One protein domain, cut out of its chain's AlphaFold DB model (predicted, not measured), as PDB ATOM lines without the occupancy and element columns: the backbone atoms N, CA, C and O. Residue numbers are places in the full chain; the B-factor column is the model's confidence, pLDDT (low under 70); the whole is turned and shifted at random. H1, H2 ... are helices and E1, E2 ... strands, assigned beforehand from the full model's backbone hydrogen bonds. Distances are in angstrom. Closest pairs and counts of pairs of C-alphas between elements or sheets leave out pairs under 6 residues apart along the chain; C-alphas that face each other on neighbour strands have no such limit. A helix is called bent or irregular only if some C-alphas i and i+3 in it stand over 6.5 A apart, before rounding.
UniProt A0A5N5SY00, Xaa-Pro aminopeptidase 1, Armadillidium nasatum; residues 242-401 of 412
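AT A GLANCE: This is residues 242 to 401 of the 412 residues of the protein "Xaa-Pro aminopeptidase 1" of Armadillidium nasatum (UniProt A0A5N5SY00). Two parts stand side by side with a gap between E4 and E5: a long, twisted strand hairpin, E3 and E4, extended along one side of E3 by the short strands E1 and E2, with H1 and H2 on opposite faces; and a helical hairpin, H3 and H4, with a small strand hairpin, E5 and E6, near the first residue of H4. H3 leads from the first part to the second and only grazes the sheet. The printed part has 160 residues with four named helices and six named strands, in the order H1 E1 E2 H2 E3 E4 H3 H4 E5 E6, and its class is mixed, helices and strands. Both sheets are antiparallel, the larger one branched at E3. The whole is compact, with a radius of gyration of the C-alphas of 17.2 A and spans of 50 by 42 by 25 A.

IN THESE COORDINATES: H1, residues 245 to 257, begins with C-alpha 245 at (245.774, 199.131, 243.183) and is 18.7 A long. E1 is residues 262 to 264, E2 residues 270 to 273, and H2 residues 274 to 278. E3, residues 297 to 306, spans 29.2 A, and E4, residues 309 to 318, spans 29.6 A. H3, residues 324 to 341, is 25.7 A long and begins with C-alpha 324 at (228.760, 208.626, 228.336). H4, residues 355 to 363, is 12.4 A long and irregular, with C-alphas 358 and 361 7.2 A apart. E5 is residues 374 to 376; E6, residues 385 to 390, ends with C-alpha 390 at (220.759, 205.233, 256.499).

HOW THE PARTS SIT: E3 and E4 form an antiparallel hairpin, with N 298 and O 317 2.8 A apart. On the other side of E3 lie E2, with N 272 and O 299 2.8 A apart, and E1, with N 263 and O 305 2.8 A apart. H1 is on the sheet at a height of 6.2 A, over none of the strands; its closest C-alphas to E2 are those of Glu 245 and Ser 271, 5.0 A. H2 is on the opposite face at 5.6 A, only just over E2, on which 3 of its 5 C-alphas fall. H3 is only just on the sheet, with 5 pairs of C-alphas within 10 A, and only grazes it with its residues 326 to 330. H3 and H4 touch as a helical hairpin, at a shallow tilt of 22 degrees, opposite ways; their closest C-alphas, of Gly 336 and Ala 358, are 3.7 A apart. E5 and E6 form an antiparallel hairpin, with N 376 and O 388 2.9 A apart. The closest C-alphas of H4 and E6 are those of Asp 355 and Met 390, 5.4 A. Every O i to N i+4 pair is within hydrogen-bond range in H1 and H3; H2 has 0 of 1, with 2 of 2 O i to N i+3 pairs, and H4 2 of 5, with 4 of 6.

THE WHOLE: The two C-alphas farthest apart are those of Ser 242 and Gly 348, 50.7 A. The printed part has no cut. The links H2 to E3 and H3 to H4 are long, with 18 and 13 residues. The mean pLDDT of the printed part is 89.3, and residues 394 to 395 are under 70.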
ATOM      1  N   SER A 242     254.181 203.829 236.401       77.56
ATOM      2  CA  SER A 242     253.133 202.845 236.690       77.56
ATOM      3  C   SER A 242     252.684 202.901 238.151       77.56
ATOM      4  O   SER A 242     253.510 203.033 239.056       77.56
ATOM      5  N   TRP A 243     251.378 202.773 238.368       83.88
ATOM      6  CA  TRP A 243     250.750 202.574 239.672       83.88
ATOM      7  C   TRP A 243     249.762 201.432 239.540       83.88
ATOM      8  O   TRP A 243     249.041 201.364 238.552       83.88
ATOM      9  N   ASN A 244     249.667 200.602 240.563       91.12
ATOM     10  CA  ASN A 244     248.619 199.599 240.687       91.12
ATOM     11  C   ASN A 244     247.833 199.776 241.981       91.12
ATOM     12  O   ASN A 244     248.215 200.574 242.844       91.12
ATOM     13  N   GLU A 245     246.729 199.045 242.083       93.31
ATOM     14  CA  GLU A 245     245.774 199.131 243.183       93.31
ATOM     15  C   GLU A 245     246.461 199.032 244.555       93.31
ATOM     16  O   GLU A 245     246.278 199.921 245.391       93.31
ATOM     17  N   ILE A 246     247.330 198.032 244.745       92.81
ATOM     18  CA  ILE A 246     248.080 197.832 245.998       92.81
ATOM     19  C   ILE A 246     249.010 199.017 246.277       92.81
ATOM     20  O   ILE A 246     248.935 199.640 247.333       92.81
ATOM     21  N   SER A 247     249.859 199.392 245.313       88.44
ATOM     22  CA  SER A 247     250.833 200.475 245.519       88.44
ATOM     23  C   SER A 247     250.168 201.816 245.852       88.44
ATOM     24  O   SER A 247     250.721 202.610 246.618       88.44
ATOM     25  N   ALA A 248     248.977 202.070 245.298       79.69
ATOM     26  CA  ALA A 248     248.196 203.267 245.568       79.69
ATOM     27  C   ALA A 248     247.635 203.276 246.996       79.69
ATOM     28  O   ALA A 248     247.739 204.310 247.666       79.69
ATOM     29  N   ALA A 249     247.117 202.139 247.470       87.06
ATOM     30  CA  ALA A 249     246.673 201.966 248.851       87.06
ATOM     31  C   ALA A 249     247.839 202.175 249.837       87.06
ATOM     32  O   ALA A 249     247.768 203.064 250.690       87.06
ATOM     33  N   ASP A 250     248.964 201.482 249.625       86.44
ATOM     34  CA  ASP A 250     250.174 201.592 250.454       86.44
ATOM     35  C   ASP A 250     250.694 203.031 250.544       86.44
ATOM     36  O   ASP A 250     251.194 203.492 251.576       86.44
ATOM     37  N   ARG A 251     250.642 203.773 249.429       80.19
ATOM     38  CA  ARG A 251     251.097 205.165 249.421       80.19
ATOM     39  C   ARG A 251     250.158 206.062 250.209       80.19
ATOM     40  O   ARG A 251     250.646 206.964 250.893       80.19
ATOM     41  N   LEU A 252     248.850 205.863 250.081       78.25
ATOM     42  CA  LEU A 252     247.876 206.652 250.819       78.25
ATOM     43  C   LEU A 252     248.021 206.426 252.326       78.25
ATOM     44  O   LEU A 252     248.031 207.405 253.069       78.25
ATOM     45  N   GLU A 253     248.220 205.182 252.762       86.25
ATOM     46  CA  GLU A 253     248.502 204.884 254.167       86.25
ATOM     47  C   GLU A 253     249.744 205.638 254.659       86.25
ATOM     48  O   GLU A 253     249.684 206.319 255.681       86.25
ATOM     49  N   LYS A 254     250.847 205.627 253.897       80.19
ATOM     50  CA  LYS A 254     252.062 206.383 254.255       80.19
ATOM     51  C   LYS A 254     251.791 207.880 254.420       80.19
ATOM     52  O   LYS A 254     252.275 208.479 255.372       80.19
ATOM     53  N   PHE A 255     250.988 208.480 253.542       75.44
ATOM     54  CA  PHE A 255     250.601 209.887 253.688       75.44
ATOM     55  C   PHE A 255     249.730 210.144 254.922       75.44
ATOM     56  O   PHE A 255     249.840 211.209 255.530       75.44
ATOM     57  N   ARG A 256     248.866 209.191 255.297       82.75
ATOM     58  CA  ARG A 256     248.084 209.270 256.537       82.75
ATOM     59  C   ARG A 256     248.981 209.157 257.765       82.75
ATOM     60  O   ARG A 256     248.807 209.952 258.680       82.75
ATOM     61  N   ALA A 257     249.965 208.264 257.734       85.50
ATOM     62  CA  ALA A 257     250.940 208.074 258.804       85.50
ATOM     63  C   ALA A 257     251.852 209.288 259.044       85.50
ATOM     64  O   ALA A 257     252.404 209.438 260.129       85.50
ATOM     65  N   GLU A 258     251.991 210.175 258.056       82.19
ATOM     66  CA  GLU A 258     252.683 211.463 258.201       82.19
ATOM     67  C   GLU A 258     251.836 212.531 258.927       82.19
ATOM     68  O   GLU A 258     252.371 213.577 259.302       82.19
ATOM     69  N   GLN A 259     250.524 212.316 259.101       78.56
ATOM     70  CA  GLN A 259     249.636 213.282 259.753       78.56
ATOM     71  C   GLN A 259     249.717 213.194 261.278       78.56
ATOM     72  O   GLN A 259     250.010 212.145 261.854       78.56
ATOM     73  N   GLU A 260     249.416 214.309 261.945       83.12
ATOM     74  CA  GLU A 260     249.342 214.346 263.404       83.12
ATOM     75  C   GLU A 260     248.292 213.355 263.939       83.12
ATOM     76  O   GLU A 260     247.365 212.985 263.234       83.12
ATOM     77  N   TYR A 261     248.493 212.860 265.157       87.69
ATOM     78  CA  TYR A 261     247.677 211.860 265.865       87.69
ATOM     79  C   TYR A 261     247.250 210.605 265.090       87.69
ATOM     80  O   TYR A 261     246.394 209.881 265.600       87.69
ATOM     81  N   TYR A 262     247.835 210.306 263.925       87.44
ATOM     82  CA  TYR A 262     247.565 209.064 263.208       87.44
ATOM     83  C   TYR A 262     247.849 207.860 264.103       87.44
ATOM     84  O   TYR A 262     248.887 207.788 264.765       87.44
ATOM     85  N   HIS A 263     246.914 206.918 264.102       89.19
ATOM     86  CA  HIS A 263     247.017 205.665 264.831       89.19
ATOM     87  C   HIS A 263     247.104 204.475 263.871       89.19
ATOM     88  O   HIS A 263     248.053 203.698 263.929       89.19
ATOM     89  N   SER A 264     246.126 204.340 262.977       91.06
ATOM     90  CA  SER A 264     246.015 203.223 262.033       91.06
ATOM     91  C   SER A 264     245.046 203.570 260.901       91.06
ATOM     92  O   SER A 264     244.414 204.626 260.913       91.06
ATOM     93  N   LEU A 265     244.862 202.670 259.935       92.12
ATOM     94  CA  LEU A 265     243.688 202.702 259.060       92.12
ATOM     95  C   LEU A 265     242.417 202.390 259.873       92.12
ATOM     96  O   LEU A 265     242.493 201.643 260.850       92.12
ATOM     97  N   SER A 266     241.269 202.954 259.486       91.69
ATOM     98  CA  SER A 266     239.953 202.643 260.085       91.69
ATOM     99  C   SER A 266     239.210 201.501 259.384       91.69
ATOM    100  O   SER A 266     238.251 200.981 259.941       91.69
ATOM    101  N   PHE A 267     239.692 201.083 258.212       93.25
ATOM    102  CA  PHE A 267     239.345 199.856 257.492       93.25
ATOM    103  C   PHE A 267     240.395 199.618 256.391       93.25
ATOM    104  O   PHE A 267     241.160 200.534 256.058       93.25
ATOM    105  N   ASP A 268     240.448 198.410 255.828       91.62
ATOM    106  CA  ASP A 268     241.314 198.110 254.684       91.62
ATOM    107  C   ASP A 268     240.948 198.976 253.473       91.62
ATOM    108  O   ASP A 268     239.792 199.069 253.071       91.62
ATOM    109  N   THR A 269     241.946 199.623 252.869       90.31
ATOM    110  CA  THR A 269     241.709 200.552 251.755       90.31
ATOM    111  C   THR A 269     241.200 199.815 250.514       90.31
ATOM    112  O   THR A 269     241.903 198.977 249.945       90.31
ATOM    113  N   ILE A 270     240.021 200.207 250.026       93.25
ATOM    114  CA  ILE A 270     239.485 199.760 248.738       93.25
ATOM    115  C   ILE A 270     240.151 200.601 247.655       93.25
ATOM    116  O   ILE A 270     239.848 201.778 247.476       93.25
ATOM    117  N   SER A 271     241.068 199.999 246.909       92.75
ATOM    118  CA  SER A 271     241.734 200.621 245.765       92.75
ATOM    119  C   SER A 271     241.385 199.812 244.528       92.75
ATOM    120  O   SER A 271     241.868 198.696 244.372       92.75
ATOM    121  N   ALA A 272     240.491 200.324 243.683       93.38
ATOM    122  CA  ALA A 272     239.816 199.517 242.672       93.38
ATOM    123  C   ALA A 272     239.821 200.190 241.292       93.38
ATOM    124  O   ALA A 272     239.256 201.269 241.089       93.38
ATOM    125  N   PHE A 273     240.429 199.538 240.303       94.94
ATOM    126  CA  PHE A 273     240.514 200.009 238.927       94.94
ATOM    127  C   PHE A 273     239.602 199.214 237.983       94.94
ATOM    128  O   PHE A 273     239.583 197.978 237.941       94.94
ATOM    129  N   GLY A 274     238.854 199.941 237.152       94.44
ATOM    130  CA  GLY A 274     237.971 199.359 236.149       94.44
ATOM    131  C   GLY A 274     236.922 198.439 236.770       94.44
ATOM    132  O   GLY A 274     236.172 198.855 237.645       94.44
ATOM    133  N   SER A 275     236.851 197.187 236.309       95.00
ATOM    134  CA  SER A 275     235.821 196.246 236.772       95.00
ATOM    135  C   SER A 275     235.952 195.847 238.246       95.00
ATOM    136  O   SER A 275     234.969 195.381 238.807       95.00
ATOM    137  N   ASN A 276     237.121 196.033 238.876       95.31
ATOM    138  CA  ASN A 276     237.262 195.789 240.317       95.31
ATOM    139  C   ASN A 276     236.417 196.786 241.117       95.31
ATOM    140  O   ASN A 276     235.842 196.422 242.133       95.31
ATOM    141  N   GLY A 277     236.232 198.007 240.599       90.81
ATOM    142  CA  GLY A 277     235.374 199.021 241.208       90.81
ATOM    143  C   GLY A 277     233.875 198.725 241.123       90.81
ATOM    144  O   GLY A 277     233.095 199.572 241.527       90.81
ATOM    145  N   ALA A 278     233.448 197.577 240.583       90.81
ATOM    146  CA  ALA A 278     232.057 197.110 240.655       90.81
ATOM    147  C   ALA A 278     231.830 196.089 241.790       90.81
ATOM    148  O   ALA A 278     230.695 195.686 242.036       90.81
ATOM    149  N   ILE A 279     232.899 195.644 242.459       90.81
ATOM    150  CA  ILE A 279     232.834 194.799 243.655       90.81
ATOM    151  C   ILE A 279     232.843 195.752 244.852       90.81
ATOM    152  O   ILE A 279     233.834 196.445 245.064       90.81
ATOM    153  N   ILE A 280     231.731 195.808 245.595       88.12
ATOM    154  CA  ILE A 280     231.467 196.870 246.580       88.12
ATOM    155  C   ILE A 280     232.563 196.933 247.648       88.12
ATOM    156  O   ILE A 280     233.152 197.981 247.869       88.12
ATOM    157  N   HIS A 281     232.914 195.797 248.251       86.88
ATOM    158  CA  HIS A 281     234.006 195.707 249.224       86.88
ATOM    159  C   HIS A 281     235.236 195.002 248.632       86.88
ATOM    160  O   HIS A 281     235.741 194.024 249.180       86.88
ATOM    161  N   TYR A 282     235.698 195.466 247.465       92.00
ATOM    162  CA  TYR A 282     236.919 194.945 246.843       92.00
ATOM    163  C   TYR A 282     238.147 195.173 247.732       92.00
ATOM    164  O   TYR A 282     238.488 196.311 248.042       92.00
ATOM    165  N   SER A 283     238.867 194.100 248.054       88.56
ATOM    166  CA  SER A 283     240.184 194.186 248.686       88.56
ATOM    167  C   SER A 283     241.271 193.821 247.666       88.56
ATOM    168  O   SER A 283     241.229 192.718 247.105       88.56
ATOM    169  N   PRO A 284     242.221 194.725 247.360       88.00
ATOM    170  CA  PRO A 284     243.265 194.446 246.386       88.00
ATOM    171  C   PRO A 284     244.204 193.340 246.882       88.00
ATOM    172  O   PRO A 284     244.771 193.415 247.968       88.00
ATOM    173  N   SER A 285     244.414 192.324 246.046       89.50
ATOM    174  CA  SER A 285     245.309 191.189 246.311       89.50
ATOM    175  C   SER A 285     246.328 191.029 245.182       89.50
ATOM    176  O   SER A 285     246.047 191.479 244.069       89.50
ATOM    177  N   PRO A 286     247.496 190.395 245.401       90.31
ATOM    178  CA  PRO A 286     248.456 190.129 244.327       90.31
ATOM    179  C   PRO A 286     247.835 189.447 243.098       90.31
ATOM    180  O   PRO A 286     248.258 189.709 241.975       90.31
ATOM    181  N   GLU A 287     246.817 188.612 243.305       89.56
ATOM    182  CA  GLU A 287     246.115 187.858 242.269       89.56
ATOM    183  C   GLU A 287     245.146 188.721 241.448       89.56
ATOM    184  O   GLU A 287     244.951 188.469 240.257       89.56
ATOM    185  N   THR A 288     244.538 189.739 242.063       91.50
ATOM    186  CA  THR A 288     243.524 190.605 241.434       91.50
ATOM    187  C   THR A 288     244.033 192.006 241.091       91.50
ATOM    188  O   THR A 288     243.296 192.774 240.463       91.50
ATOM    189  N   ASN A 289     245.280 192.322 241.469       93.88
ATOM    190  CA  ASN A 289     245.909 193.636 241.354       93.88
ATOM    191  C   ASN A 289     245.940 194.130 239.903       93.88
ATOM    192  O   ASN A 289     246.565 193.520 239.030       93.88
ATOM    193  N   LYS A 290     245.305 195.275 239.649       94.94
ATOM    194  CA  LYS A 290     245.323 195.934 238.337       94.94
ATOM    195  C   LYS A 290     246.221 197.158 238.317       94.94
ATOM    196  O   LYS A 290     246.236 197.966 239.240       94.94
ATOM    197  N   GLU A 291     246.907 197.339 237.193       94.50
ATOM    198  CA  GLU A 291     247.552 198.607 236.860       94.50
ATOM    199  C   GLU A 291     246.486 199.693 236.644       94.50
ATOM    200  O   GLU A 291     245.546 199.531 235.860       94.50
ATOM    201  N   ILE A 292     246.652 200.818 237.332       89.06
ATOM    202  CA  ILE A 292     245.809 202.003 237.236       89.06
ATOM    203  C   ILE A 292     246.231 202.775 235.987       89.06
ATOM    204  O   ILE A 292     247.334 203.316 235.893       89.06
ATOM    205  N   THR A 293     245.327 202.857 235.013       87.50
ATOM    206  CA  THR A 293     245.572 203.557 233.745       87.50
ATOM    207  C   THR A 293     244.563 204.684 233.521       87.50
ATOM    208  O   THR A 293     243.732 205.000 234.370       87.50
ATOM    209  N   ASN A 294     244.610 205.320 232.351       85.31
ATOM    210  CA  ASN A 294     243.653 206.350 231.944       85.31
ATOM    211  C   ASN A 294     242.425 205.797 231.190       85.31
ATOM    212  O   ASN A 294     241.649 206.580 230.641       85.31
ATOM    213  N   GLN A 295     242.269 204.471 231.131       89.12
ATOM    214  CA  GLN A 295     241.271 203.801 230.289       89.12
ATOM    215  C   GLN A 295     239.929 203.556 230.988       89.12
ATOM    216  O   GLN A 295     238.953 203.220 230.322       89.12
ATOM    217  N   SER A 296     239.871 203.686 232.315       92.56
ATOM    218  CA  SER A 296     238.652 203.444 233.084       92.56
ATOM    219  C   SER A 296     238.611 204.261 234.375       92.56
ATOM    220  O   SER A 296     239.501 205.071 234.651       92.56
ATOM    221  N   LEU A 297     237.540 204.061 235.144       89.50
ATOM    222  CA  LEU A 297     237.373 204.633 236.471       89.50
ATOM    223  C   LEU A 297     238.354 204.000 237.464       89.50
ATOM    224  O   LEU A 297     238.658 202.809 237.386       89.50
ATOM    225  N   TYR A 298     238.808 204.818 238.402       88.62
ATOM    226  CA  TYR A 298     239.551 204.419 239.583       88.62
ATOM    227  C   TYR A 298     238.769 204.876 240.813       88.62
ATOM    228  O   TYR A 298     238.489 206.070 240.949       88.62
ATOM    229  N   LEU A 299     238.384 203.930 241.660       91.00
ATOM    230  CA  LEU A 299     237.687 204.157 242.918       91.00
ATOM    231  C   LEU A 299     238.671 203.922 244.058       91.00
ATOM    232  O   LEU A 299     239.382 202.920 244.072       91.00
ATOM    233  N   LEU A 300     238.716 204.867 244.988       85.81
ATOM    234  CA  LEU A 300     239.547 204.794 246.177       85.81
ATOM    235  C   LEU A 300     238.691 205.114 247.394       85.81
ATOM    236  O   LEU A 300     238.294 206.271 247.564       85.81
ATOM    237  N   ASP A 301     238.416 204.094 248.200       91.62
ATOM    238  CA  ASP A 301     237.761 204.204 249.495       91.62
ATOM    239  C   ASP A 301     238.756 203.967 250.613       91.62
ATOM    240  O   ASP A 301     239.508 202.991 250.596       91.62
ATOM    241  N   SER A 302     238.827 204.895 251.556       88.19
ATOM    242  CA  SER A 302     239.894 204.860 252.545       88.19
ATOM    243  C   SER A 302     239.561 205.655 253.787       88.19
ATOM    244  O   SER A 302     238.988 206.745 253.729       88.19
ATOM    245  N   GLY A 303     240.102 205.192 254.900       89.06
ATOM    246  CA  GLY A 303     239.929 205.844 256.177       89.06
ATOM    247  C   GLY A 303     241.170 205.784 257.047       89.06
ATOM    248  O   GLY A 303     242.192 205.196 256.699       89.06
ATOM    249  N   GLY A 304     241.098 206.464 258.179       89.12
ATOM    250  CA  GLY A 304     242.162 206.518 259.168       89.12
ATOM    251  C   GLY A 304     241.587 206.773 260.549       89.12
ATOM    252  O   GLY A 304     240.630 207.540 260.680       89.12
ATOM    253  N   GLN A 305     242.192 206.131 261.538       92.81
ATOM    254  CA  GLN A 305     242.012 206.371 262.957       92.81
ATOM    255  C   GLN A 305     243.030 207.409 263.419       92.81
ATOM    256  O   GLN A 305     244.236 207.255 263.198       92.81
ATOM    257  N   TYR A 306     242.539 208.444 264.085       89.31
ATOM    258  CA  TYR A 306     243.328 209.509 264.683       89.31
ATOM    259  C   TYR A 306     242.862 209.719 266.118       89.31
ATOM    260  O   TYR A 306     241.687 209.516 266.411       89.31
ATOM    261  N   LYS A 307     243.731 210.185 267.025       87.94
ATOM    262  CA  LYS A 307     243.291 210.456 268.413       87.94
ATOM    263  C   LYS A 307     242.114 211.431 268.500       87.94
ATOM    264  O   LYS A 307     241.398 211.426 269.494       87.94
ATOM    265  N   ASP A 308     241.937 212.280 267.497       87.12
ATOM    266  CA  ASP A 308     240.881 213.281 267.409       87.12
ATOM    267  C   ASP A 308     239.725 212.909 266.463       87.12
ATOM    268  O   ASP A 308     238.823 213.726 266.275       87.12
ATOM    269  N   GLY A 309     239.700 211.696 265.903       91.00
ATOM    270  CA  GLY A 309     238.551 211.234 265.131       91.00
ATOM    271  C   GLY A 309     238.804 210.024 264.239       91.00
ATOM    272  O   GLY A 309     239.926 209.558 264.058       91.00
ATOM    273  N   THR A 310     237.723 209.551 263.630       92.38
ATOM    274  CA  THR A 310     237.743 208.497 262.611       92.38
ATOM    275  C   THR A 310     237.362 209.115 261.273       92.38
ATOM    276  O   THR A 310     236.470 209.961 261.209       92.38
ATOM    277  N   THR A 311     238.036 208.717 260.196       87.69
ATOM    278  CA  THR A 311     237.718 209.193 258.842       87.69
ATOM    279  C   THR A 311     237.316 208.047 257.935       87.69
ATOM    280  O   THR A 311     237.879 206.959 258.037       87.69
ATOM    281  N   ASP A 312     236.397 208.340 257.025       90.44
ATOM    282  CA  ASP A 312     235.973 207.504 255.910       90.44
ATOM    283  C   ASP A 312     235.676 208.425 254.725       90.44
ATOM    284  O   ASP A 312     235.023 209.466 254.867       90.44
ATOM    285  N   VAL A 313     236.297 208.130 253.587       83.44
ATOM    286  CA  VAL A 313     236.183 208.953 252.394       83.44
ATOM    287  C   VAL A 313     236.440 208.147 251.134       83.44
ATOM    288  O   VAL A 313     237.561 207.714 250.854       83.44
ATOM    289  N   THR A 314     235.423 208.144 250.280       84.19
ATOM    290  CA  THR A 314     235.515 207.568 248.946       84.19
ATOM    291  C   THR A 314     235.628 208.629 247.859       84.19
ATOM    292  O   THR A 314     234.953 209.667 247.875       84.19
ATOM    293  N   ARG A 315     236.475 208.388 246.855       81.06
ATOM    294  CA  ARG A 315     236.529 209.185 245.619       81.06
ATOM    295  C   ARG A 315     236.622 208.277 244.403       81.06
ATOM    296  O   ARG A 315     237.455 207.384 244.353       81.06
ATOM    297  N   THR A 316     235.817 208.587 243.388       83.12
ATOM    298  CA  THR A 316     235.895 207.954 242.066       83.12
ATOM    299  C   THR A 316     236.399 208.961 241.039       83.12
ATOM    300  O   THR A 316     235.889 210.079 240.942       83.12
ATOM    301  N   LEU A 317     237.420 208.573 240.281       81.50
ATOM    302  CA  LEU A 317     238.158 209.412 239.342       81.50
ATOM    303  C   LEU A 317     238.267 208.730 237.977       81.50
ATOM    304  O   LEU A 317     238.144 207.517 237.856       81.50
ATOM    305  N   HIS A 318     238.551 209.518 236.943       85.94
ATOM    306  CA  HIS A 318     238.938 209.019 235.627       85.94
ATOM    307  C   HIS A 318     240.146 209.815 235.130       85.94
ATOM    308  O   HIS A 318     240.075 211.041 235.031       85.94
ATOM    309  N   TYR A 319     241.249 209.143 234.793       78.88
ATOM    310  CA  TYR A 319     242.490 209.824 234.394       78.88
ATOM    311  C   TYR A 319     242.616 210.073 232.877       78.88
ATOM    312  O   TYR A 319     243.556 210.734 232.435       78.88
ATOM    313  N   GLY A 320     241.670 209.571 232.075       83.56
ATOM    314  CA  GLY A 320     241.516 209.861 230.638       83.56
ATOM    315  C   GLY A 320     240.136 210.426 230.289       83.56
ATOM    316  O   GLY A 320     239.607 211.260 231.018       83.56
ATOM    317  N   THR A 321     239.509 209.931 229.216       88.75
ATOM    318  CA  THR A 321     238.154 210.356 228.804       88.75
ATOM    319  C   THR A 321     237.090 209.320 229.196       88.75
ATOM    320  O   THR A 321     237.054 208.265 228.568       88.75
ATOM    321  N   PRO A 322     236.202 209.602 230.170       89.56
ATOM    322  CA  PRO A 322     235.156 208.658 230.556       89.56
ATOM    323  C   PRO A 322     234.049 208.562 229.500       89.56
ATOM    324  O   PRO A 322     233.726 209.540 228.809       89.56
ATOM    325  N   THR A 323     233.429 207.387 229.417       95.00
ATOM    326  CA  THR A 323     232.285 207.101 228.540       95.00
ATOM    327  C   THR A 323     231.041 207.905 228.937       95.00
ATOM    328  O   THR A 323     230.944 208.447 230.042       95.00
ATOM    329  N   LYS A 324     230.044 207.967 228.042       95.94
ATOM    330  CA  LYS A 324     228.760 208.626 228.336       95.94
ATOM    331  C   LYS A 324     228.067 208.001 229.553       95.94
ATOM    332  O   LYS A 324     227.600 208.740 230.412       95.94
ATOM    333  N   PHE A 325     228.054 206.671 229.638       95.19
ATOM    334  CA  PHE A 325     227.418 205.954 230.742       95.19
ATOM    335  C   PHE A 325     228.129 206.204 232.079       95.19
ATOM    336  O   PHE A 325     227.469 206.538 233.054       95.19
ATOM    337  N   GLN A 326     229.468 206.161 232.116       90.94
ATOM    338  CA  GLN A 326     230.235 206.471 233.334       90.94
ATOM    339  C   GLN A 326     229.950 207.889 233.854       90.94
ATOM    340  O   GLN A 326     229.775 208.080 235.054       90.94
ATOM    341  N   LYS A 327     229.865 208.886 232.960       86.50
ATOM    342  CA  LYS A 327     229.506 210.264 233.338       86.50
ATOM    343  C   LYS A 327     228.084 210.355 233.881       86.50
ATOM    344  O   LYS A 327     227.857 211.084 234.840       86.50
ATOM    345  N   GLU A 328     227.138 209.658 233.259       93.19
ATOM    346  CA  GLU A 328     225.744 209.645 233.699       93.19
ATOM    347  C   GLU A 328     225.596 209.007 235.083       93.19
ATOM    348  O   GLU A 328     225.048 209.650 235.976       93.19
ATOM    349  N   ALA A 329     226.142 207.803 235.279       92.25
ATOM    350  CA  ALA A 329     226.118 207.106 236.563       92.25
ATOM    351  C   ALA A 329     226.763 207.953 237.673       92.25
ATOM    352  O   ALA A 329     226.106 208.263 238.666       92.25
ATOM    353  N   TYR A 330     227.991 208.448 237.451       87.44
ATOM    354  CA  TYR A 330     228.692 209.314 238.406       87.44
ATOM    355  C   TYR A 330     227.889 210.575 238.751       87.44
ATOM    356  O   TYR A 330     227.817 210.982 239.905       87.44
ATOM    357  N   THR A 331     227.261 211.203 237.753       86.06
ATOM    358  CA  THR A 331     226.476 212.427 237.964       86.06
ATOM    359  C   THR A 331     225.212 212.149 238.776       86.06
ATOM    360  O   THR A 331     224.825 212.982 239.590       86.06
ATOM    361  N   ARG A 332     224.555 211.000 238.578       92.00
ATOM    362  CA  ARG A 332     223.359 210.611 239.345       92.00
ATOM    363  C   ARG A 332     223.695 210.324 240.804       92.00
ATOM    364  O   ARG A 332     222.989 210.827 241.671       92.00
ATOM    365  N   VAL A 333     224.798 209.621 241.047       87.94
ATOM    366  CA  VAL A 333     225.373 209.428 242.384       87.94
ATOM    367  C   VAL A 333     225.701 210.781 243.029       87.94
ATOM    368  O   VAL A 333     225.234 211.092 244.116       87.94
ATOM    369  N   LEU A 334     226.407 211.669 242.320       82.38
ATOM    370  CA  LEU A 334     226.731 213.001 242.842       82.38
ATOM    371  C   LEU A 334     225.478 213.835 243.163       82.38
ATOM    372  O   LEU A 334     225.463 214.557 244.157       82.38
ATOM    373  N   LYS A 335     224.423 213.749 242.340       85.31
ATOM    374  CA  LYS A 335     223.130 214.385 242.637       85.31
ATOM    375  C   LYS A 335     222.537 213.843 243.936       85.31
ATOM    376  O   LYS A 335     222.069 214.644 244.734       85.31
ATOM    377  N   GLY A 336     222.563 212.526 244.141       87.44
ATOM    378  CA  GLY A 336     222.100 211.890 245.372       87.44
ATOM    379  C   GLY A 336     222.827 212.425 246.605       87.44
ATOM    380  O   GLY A 336     222.175 212.891 247.537       87.44
ATOM    381  N   ALA A 337     224.162 212.456 246.566       80.69
ATOM    382  CA  ALA A 337     224.996 212.970 247.658       80.69
ATOM    383  C   ALA A 337     224.727 214.453 247.956       80.69
ATOM    384  O   ALA A 337     224.475 214.853 249.090       80.69
ATOM    385  N   ILE A 338     224.667 215.298 246.921       78.31
ATOM    386  CA  ILE A 338     224.328 216.720 247.093       78.31
ATOM    387  C   ILE A 338     222.922 216.883 247.684       78.31
ATOM    388  O   ILE A 338     222.721 217.721 248.562       78.31
ATOM    389  N   ASN A 339     221.949 216.102 247.211       87.44
ATOM    390  CA  ASN A 339     220.578 216.183 247.700       87.44
ATOM    391  C   ASN A 339     220.489 215.824 249.185       87.44
ATOM    392  O   ASN A 339     219.783 216.514 249.917       87.44
ATOM    393  N   LEU A 340     221.200 214.781 249.628       90.56
ATOM    394  CA  LEU A 340     221.228 214.393 251.035       90.56
ATOM    395  C   LEU A 340     221.974 215.428 251.887       90.56
ATOM    396  O   LEU A 340     221.448 215.871 252.905       90.56
ATOM    397  N   ALA A 341     223.141 215.893 251.438       82.88
ATOM    398  CA  ALA A 341     223.936 216.896 252.148       82.88
ATOM    399  C   ALA A 341     223.218 218.251 252.315       82.88
ATOM    400  O   ALA A 341     223.477 218.981 253.272       82.88
ATOM    401  N   LEU A 342     222.325 218.607 251.386       85.69
ATOM    402  CA  LEU A 342     221.516 219.832 251.439       85.69
ATOM    403  C   LEU A 342     220.122 219.618 252.048       85.69
ATOM    404  O   LEU A 342     219.346 220.574 252.154       85.69
ATOM    405  N   LEU A 343     219.774 218.383 252.420       91.44
ATOM    406  CA  LEU A 343     218.442 218.045 252.896       91.44
ATOM    407  C   LEU A 343     218.136 218.783 254.203       91.44
ATOM    408  O   LEU A 343     218.826 218.647 255.207       91.44
ATOM    409  N   THR A 344     217.033 219.529 254.206       93.56
ATOM    410  CA  THR A 344     216.441 220.072 255.431       93.56
ATOM    411  C   THR A 344     215.277 219.183 255.844       93.56
ATOM    412  O   THR A 344     214.367 218.952 255.049       93.56
ATOM    413  N   PHE A 345     215.281 218.707 257.087       94.38
ATOM    414  CA  PHE A 345     214.255 217.805 257.611       94.38
ATOM    415  C   PHE A 345     213.823 218.199 259.037       94.38
ATOM    416  O   PHE A 345     214.595 218.825 259.766       94.38
ATOM    417  N   PRO A 346     212.585 217.875 259.462       94.69
ATOM    418  CA  PRO A 346     212.122 218.168 260.816       94.69
ATOM    419  C   PRO A 346     212.909 217.408 261.891       94.69
ATOM    420  O   PRO A 346     213.305 216.257 261.694       94.69
ATOM    421  N   LYS A 347     213.041 218.003 263.081       93.94
ATOM    422  CA  LYS A 347     213.492 217.282 264.280       93.94
ATOM    423  C   LYS A 347     212.621 216.037 264.505       93.94
ATOM    424  O   LYS A 347     211.403 216.114 264.348       93.94
ATOM    425  N   GLY A 348     213.232 214.916 264.877       92.25
ATOM    426  CA  GLY A 348     212.525 213.640 265.024       92.25
ATOM    427  C   GLY A 348     212.541 212.758 263.772       92.25
ATOM    428  O   GLY A 348     212.061 211.625 263.826       92.25
ATOM    429  N   THR A 349     213.073 213.253 262.646       94.75
ATOM    430  CA  THR A 349     213.197 212.459 261.416       94.75
ATOM    431  C   THR A 349     214.077 211.238 261.657       94.75
ATOM    432  O   THR A 349     215.117 211.326 262.311       94.75
ATOM    433  N   LYS A 350     213.631 210.093 261.136       93.69
ATOM    434  CA  LYS A 350     214.349 208.824 261.223       93.69
ATOM    435  C   LYS A 350     215.361 208.680 260.088       93.69
ATOM    436  O   LYS A 350     215.101 209.157 258.984       93.69
ATOM    437  N   ASP A 351     216.475 208.018 260.359       92.25
ATOM    438  CA  ASP A 351     217.546 207.711 259.403       92.25
ATOM    439  C   ASP A 351     217.058 206.965 258.146       92.25
ATOM    440  O   ASP A 351     217.415 207.338 257.028       92.25
ATOM    441  N   THR A 352     216.149 206.000 258.288       90.31
ATOM    442  CA  THR A 352     215.538 205.269 257.158       90.31
ATOM    443  C   THR A 352     214.744 206.168 256.203       90.31
ATOM    444  O   THR A 352     214.624 205.879 255.013       90.31
ATOM    445  N   ARG A 353     214.210 207.298 256.691       91.25
ATOM    446  CA  ARG A 353     213.328 208.184 255.910       91.25
ATOM    447  C   ARG A 353     214.070 209.116 254.962       91.25
ATOM    448  O   ARG A 353     213.428 209.726 254.107       91.25
ATOM    449  N   VAL A 354     215.385 209.258 255.118       92.81
ATOM    450  CA  VAL A 354     216.196 210.165 254.292       92.81
ATOM    451  C   VAL A 354     216.975 209.436 253.200       92.81
ATOM    452  O   VAL A 354     217.336 210.063 252.209       92.81
ATOM    453  N   ASP A 355     217.159 208.118 253.313       93.75
ATOM    454  CA  ASP A 355     217.934 207.312 252.359       93.75
ATOM    455  C   ASP A 355     217.405 207.435 250.910       93.75
ATOM    456  O   ASP A 355     218.172 207.656 249.972       93.75
ATOM    457  N   ILE A 356     216.078 207.430 250.714       94.50
ATOM    458  CA  ILE A 356     215.469 207.537 249.374       94.50
ATOM    459  C   ILE A 356     215.859 208.823 248.621       94.50
ATOM    460  O   ILE A 356     215.838 208.858 247.387       94.50
ATOM    461  N   VAL A 357     216.238 209.885 249.342       94.62
ATOM    462  CA  VAL A 357     216.665 211.158 248.745       94.62
ATOM    463  C   VAL A 357     217.930 210.961 247.909       94.62
ATOM    464  O   VAL A 357     217.997 211.475 246.785       94.62
ATOM    465  N   ALA A 358     218.875 210.160 248.403       94.56
ATOM    466  CA  ALA A 358     220.101 209.811 247.695       94.56
ATOM    467  C   ALA A 358     219.831 208.940 246.456       94.56
ATOM    468  O   ALA A 358     220.398 209.168 245.387       94.56
ATOM    469  N   ARG A 359     218.879 208.004 246.549       95.81
ATOM    470  CA  ARG A 359     218.556 207.059 245.462       95.81
ATOM    471  C   ARG A 359     217.731 207.648 244.329       95.81
ATOM    472  O   ARG A 359     217.776 207.145 243.207       95.81
ATOM    473  N   SER A 360     216.979 208.712 244.606       94.94
ATOM    474  CA  SER A 360     215.986 209.294 243.691       94.94
ATOM    475  C   SER A 360     216.477 209.441 242.242       94.94
ATOM    476  O   SER A 360     215.810 209.005 241.306       94.94
ATOM    477  N   SER A 361     217.685 209.983 242.045       95.75
ATOM    478  CA  SER A 361     218.254 210.214 240.711       95.75
ATOM    479  C   SER A 361     218.670 208.937 239.974       95.75
ATOM    480  O   SER A 361     218.769 208.968 238.747       95.75
ATOM    481  N   LEU A 362     218.937 207.835 240.675       96.75
ATOM    482  CA  LEU A 362     219.218 206.530 240.070       96.75
ATOM    483  C   LEU A 362     217.911 205.809 239.712       96.75
ATOM    484  O   LEU A 362     217.770 205.323 238.587       96.75
ATOM    485  N   TYR A 363     216.918 205.852 240.604       96.81
ATOM    486  CA  TYR A 363     215.597 205.253 240.385       96.81
ATOM    487  C   TYR A 363     214.880 205.796 239.147       96.81
ATOM    488  O   TYR A 363     214.242 205.029 238.428       96.81
ATOM    489  N   GLU A 364     215.043 207.084 238.835       96.94
ATOM    490  CA  GLU A 364     214.511 207.712 237.613       96.94
ATOM    491  C   GLU A 364     214.885 206.978 236.312       96.94
ATOM    492  O   GLU A 364     214.191 207.118 235.306       96.94
ATOM    493  N   VAL A 365     215.983 206.217 236.311       96.62
ATOM    494  CA  VAL A 365     216.464 205.451 235.149       96.62
ATOM    495  C   VAL A 365     216.556 203.950 235.409       96.62
ATOM    496  O   VAL A 365     217.177 203.232 234.628       96.62
ATOM    497  N   GLY A 366     215.931 203.468 236.485       96.12
ATOM    498  CA  GLY A 366     215.937 202.050 236.848       96.12
ATOM    499  C   GLY A 366     217.299 201.530 237.312       96.12
ATOM    500  O   GLY A 366     217.569 200.342 237.161       96.12
ATOM    501  N   LEU A 367     218.163 202.406 237.837       95.38
ATOM    502  CA  LEU A 367     219.420 202.034 238.493       95.38
ATOM    503  C   LEU A 367     219.267 202.083 240.019       95.38
ATOM    504  O   LEU A 367     218.407 202.803 240.522       95.38
ATOM    505  N   ASP A 368     220.125 201.360 240.737       94.12
ATOM    506  CA  ASP A 368     220.206 201.337 242.206       94.12
ATOM    507  C   ASP A 368     221.596 200.847 242.661       94.12
ATOM    508  O   ASP A 368     222.312 200.236 241.861       94.12
ATOM    509  N   TYR A 369     221.950 201.068 243.931       92.12
ATOM    510  CA  TYR A 369     223.143 200.518 244.595       92.12
ATOM    511  C   TYR A 369     222.754 199.587 245.750       92.12
ATOM    512  O   TYR A 369     221.816 199.840 246.506       92.12
ATOM    513  N   ARG A 370     223.492 198.483 245.915       89.06
ATOM    514  CA  ARG A 370     223.122 197.357 246.800       89.06
ATOM    515  C   ARG A 370     223.705 197.443 248.215       89.06
ATOM    516  O   ARG A 370     224.086 196.429 248.792       89.06
ATOM    517  N   HIS A 371     223.782 198.651 248.760       90.69
ATOM    518  CA  HIS A 371     224.179 198.912 250.143       90.69
ATOM    519  C   HIS A 371     223.403 200.124 250.706       90.69
ATOM    520  O   HIS A 371     222.613 200.746 249.989       90.69
ATOM    521  N   GLY A 372     223.577 200.449 251.993       91.06
ATOM    522  CA  GLY A 372     222.944 201.607 252.637       91.06
ATOM    523  C   GLY A 372     223.600 202.907 252.182       91.06
ATOM    524  O   GLY A 372     224.767 202.899 251.817       91.06
ATOM    525  N   THR A 373     222.876 204.021 252.195       94.31
ATOM    526  CA  THR A 373     223.429 205.340 251.836       94.31
ATOM    527  C   THR A 373     224.489 205.834 252.821       94.31
ATOM    528  O   THR A 373     225.369 206.604 252.446       94.31
ATOM    529  N   GLY A 374     224.410 205.414 254.083       92.44
ATOM    530  CA  GLY A 374     225.356 205.842 255.105       92.44
ATOM    531  C   GLY A 374     225.179 205.130 256.439       92.44
ATOM    532  O   GLY A 374     224.196 204.423 256.673       92.44
ATOM    533  N   HIS A 375     226.137 205.340 257.329       93.62
ATOM    534  CA  HIS A 375     226.200 204.779 258.680       93.62
ATOM    535  C   HIS A 375     226.748 205.825 259.653       93.62
ATOM    536  O   HIS A 375     227.391 206.787 259.232       93.62
ATOM    537  N   GLY A 376     226.509 205.648 260.954       93.12
ATOM    538  CA  GLY A 376     227.170 206.443 261.986       93.12
ATOM    539  C   GLY A 376     228.689 206.248 261.971       93.12
ATOM    540  O   GLY A 376     229.179 205.206 261.535       93.12
ATOM    541  N   ILE A 377     229.428 207.264 262.420       92.00
ATOM    542  CA  ILE A 377     230.894 207.245 262.513       92.00
ATOM    543  C   ILE A 377     231.305 207.544 263.953       92.00
ATOM    544  O   ILE A 377     231.030 208.635 264.461       92.00
ATOM    545  N   GLY A 378     232.020 206.606 264.574       90.56
ATOM    546  CA  GLY A 378     232.520 206.762 265.931       90.56
ATOM    547  C   GLY A 378     233.717 207.697 266.032       90.56
ATOM    548  O   GLY A 378     234.488 207.876 265.087       90.56
ATOM    549  N   MET A 379     233.917 208.296 267.206       92.00
ATOM    550  CA  MET A 379     235.069 209.167 267.467       92.00
ATOM    551  C   MET A 379     236.271 208.338 267.936       92.00
ATOM    552  O   MET A 379     236.336 207.936 269.105       92.00
ATOM    553  N   PHE A 380     237.247 208.145 267.039       92.88
ATOM    554  CA  PHE A 380     238.415 207.287 267.260       92.88
ATOM    555  C   PHE A 380     237.958 205.918 267.778       92.88
ATOM    556  O   PHE A 380     238.385 205.477 268.837       92.88
ATOM    557  N   LEU A 381     236.977 205.333 267.095       90.69
ATOM    558  CA  LEU A 381     236.218 204.125 267.444       90.69
ATOM    559  C   LEU A 381     235.798 203.441 266.135       90.69
ATOM    560  O   LEU A 381     236.401 203.700 265.090       90.69
ATOM    561  N   ASN A 382     234.797 202.564 266.175       89.56
ATOM    562  CA  ASN A 382     234.259 201.887 264.998       89.56
ATOM    563  C   ASN A 382     233.937 202.896 263.888       89.56
ATOM    564  O   ASN A 382     233.303 203.927 264.127       89.56
ATOM    565  N   ILE A 383     234.356 202.583 262.659       93.31
ATOM    566  CA  ILE A 383     233.979 203.400 261.505       93.31
ATOM    567  C   ILE A 383     232.496 203.250 261.157       93.31
ATOM    568  O   ILE A 383     231.862 204.219 260.751       93.31
ATOM    569  N   HIS A 384     231.944 202.060 261.391       92.38
ATOM    570  CA  HIS A 384     230.517 201.783 261.359       92.38
ATOM    571  C   HIS A 384     229.997 201.768 262.802       92.38
ATOM    572  O   HIS A 384     230.118 200.769 263.509       92.38
ATOM    573  N   GLU A 385     229.465 202.898 263.268       90.62
ATOM    574  CA  GLU A 385     228.949 203.043 264.634       90.62
ATOM    575  C   GLU A 385     227.414 203.072 264.635       90.62
ATOM    576  O   GLU A 385     226.771 203.878 263.954       90.62
ATOM    577  N   ALA A 386     226.821 202.175 265.419       87.56
ATOM    578  CA  ALA A 386     225.394 202.165 265.703       87.56
ATOM    579  C   ALA A 386     225.002 203.378 266.584       87.56
ATOM    580  O   ALA A 386     225.838 203.943 267.283       87.56
ATOM    581  N   PRO A 387     223.730 203.814 266.597       88.12
ATOM    582  CA  PRO A 387     222.583 203.189 265.945       88.12
ATOM    583  C   PRO A 387     222.278 203.733 264.541       88.12
ATOM    584  O   PRO A 387     221.473 203.147 263.830       88.12
ATOM    585  N   THR A 388     222.893 204.842 264.118       90.50
ATOM    586  CA  THR A 388     222.525 205.504 262.852       90.50
ATOM    587  C   THR A 388     222.834 204.616 261.646       90.50
ATOM    588  O   THR A 388     223.991 204.275 261.401       90.50
ATOM    589  N   GLN A 389     221.810 204.282 260.860       88.50
ATOM    590  CA  GLN A 389     221.914 203.425 259.679       88.50
ATOM    591  C   GLN A 389     220.990 203.947 258.571       88.50
ATOM    592  O   GLN A 389     219.798 203.643 258.521       88.50
ATOM    593  N   MET A 390     221.529 204.726 257.635       90.81
ATOM    594  CA  MET A 390     220.759 205.233 256.499       90.81
ATOM    595  C   MET A 390     220.633 204.141 255.437       90.81
ATOM    596  O   MET A 390     221.502 203.991 254.581       90.81
ATOM    597  N   ARG A 391     219.566 203.339 255.520       88.75
ATOM    598  CA  ARG A 391     219.268 202.239 254.587       88.75
ATOM    599  C   ARG A 391     217.762 202.024 254.432       88.75
ATOM    600  O   ARG A 391     217.018 202.196 255.392       88.75
ATOM    601  N   ILE A 392     217.312 201.599 253.246       82.06
ATOM    602  CA  ILE A 392     215.881 201.306 252.987       82.06
ATOM    603  C   ILE A 392     215.404 199.953 253.525       82.06
ATOM    604  O   ILE A 392     214.205 199.739 253.648       82.06
ATOM    605  N   TYR A 393     216.325 199.026 253.784       75.69
ATOM    606  CA  TYR A 393     216.030 197.621 254.092       75.69
ATOM    607  C   TYR A 393     216.325 197.255 255.560       75.69
ATOM    608  O   TYR A 393     216.499 196.088 255.888       75.69
ATOM    609  N   GLY A 394     216.415 198.253 256.447       68.31
ATOM    610  CA  GLY A 394     216.542 198.043 257.891       68.31
ATOM    611  C   GLY A 394     215.190 197.780 258.559       68.31
ATOM    612  O   GLY A 394     214.168 198.312 258.132       68.31
ATOM    613  N   THR A 395     215.187 196.972 259.617       69.12
ATOM    614  CA  THR A 395     214.009 196.718 260.469       69.12
ATOM    615  C   THR A 395     213.881 197.716 261.621       69.12
ATOM    616  O   THR A 395     212.811 197.833 262.219       69.12
ATOM    617  N   GLU A 396     214.950 198.460 261.909       80.25
ATOM    618  CA  GLU A 396     215.028 199.451 262.979       80.25
ATOM    619  C   GLU A 396     215.126 200.872 262.412       80.25
ATOM    620  O   GLU A 396     215.750 201.100 261.374       80.25
ATOM    621  N   GLU A 397     214.508 201.832 263.105       88.25
ATOM    622  CA  GLU A 397     214.514 203.248 262.729       88.25
ATOM    623  C   GLU A 397     215.027 204.119 263.880       88.25
ATOM    624  O   GLU A 397     214.427 204.174 264.964       88.25
ATOM    625  N   HIS A 398     216.063 204.914 263.622       92.00
ATOM    626  CA  HIS A 398     216.700 205.744 264.641       92.00
ATOM    627  C   HIS A 398     216.502 207.224 264.360       92.00
ATOM    628  O   HIS A 398     216.567 207.692 263.231       92.00
ATOM    629  N   GLU A 399     216.206 207.988 265.412       93.88
ATOM    630  CA  GLU A 399     216.050 209.435 265.284       93.88
ATOM    631  C   GLU A 399     217.402 210.106 265.035       93.88
ATOM    632  O   GLU A 399     218.317 209.964 265.846       93.88
ATOM    633  N   LEU A 400     217.487 210.901 263.965       91.44
ATOM    634  CA  LEU A 400     218.621 211.781 263.707       91.44
ATOM    635  C   LEU A 400     218.615 212.941 264.706       91.44
ATOM    636  O   LEU A 400     217.619 213.662 264.846       91.44
ATOM    637  N   LYS A 401     219.746 213.135 265.389       90.62
ATOM    638  CA  LYS A 401     219.921 214.166 266.416       90.62
ATOM    639  C   LYS A 401     221.109 215.062 266.090       90.62
ATOM    640  O   LYS A 401     222.077 214.642 265.462       90.62
TER     641      LYS A 401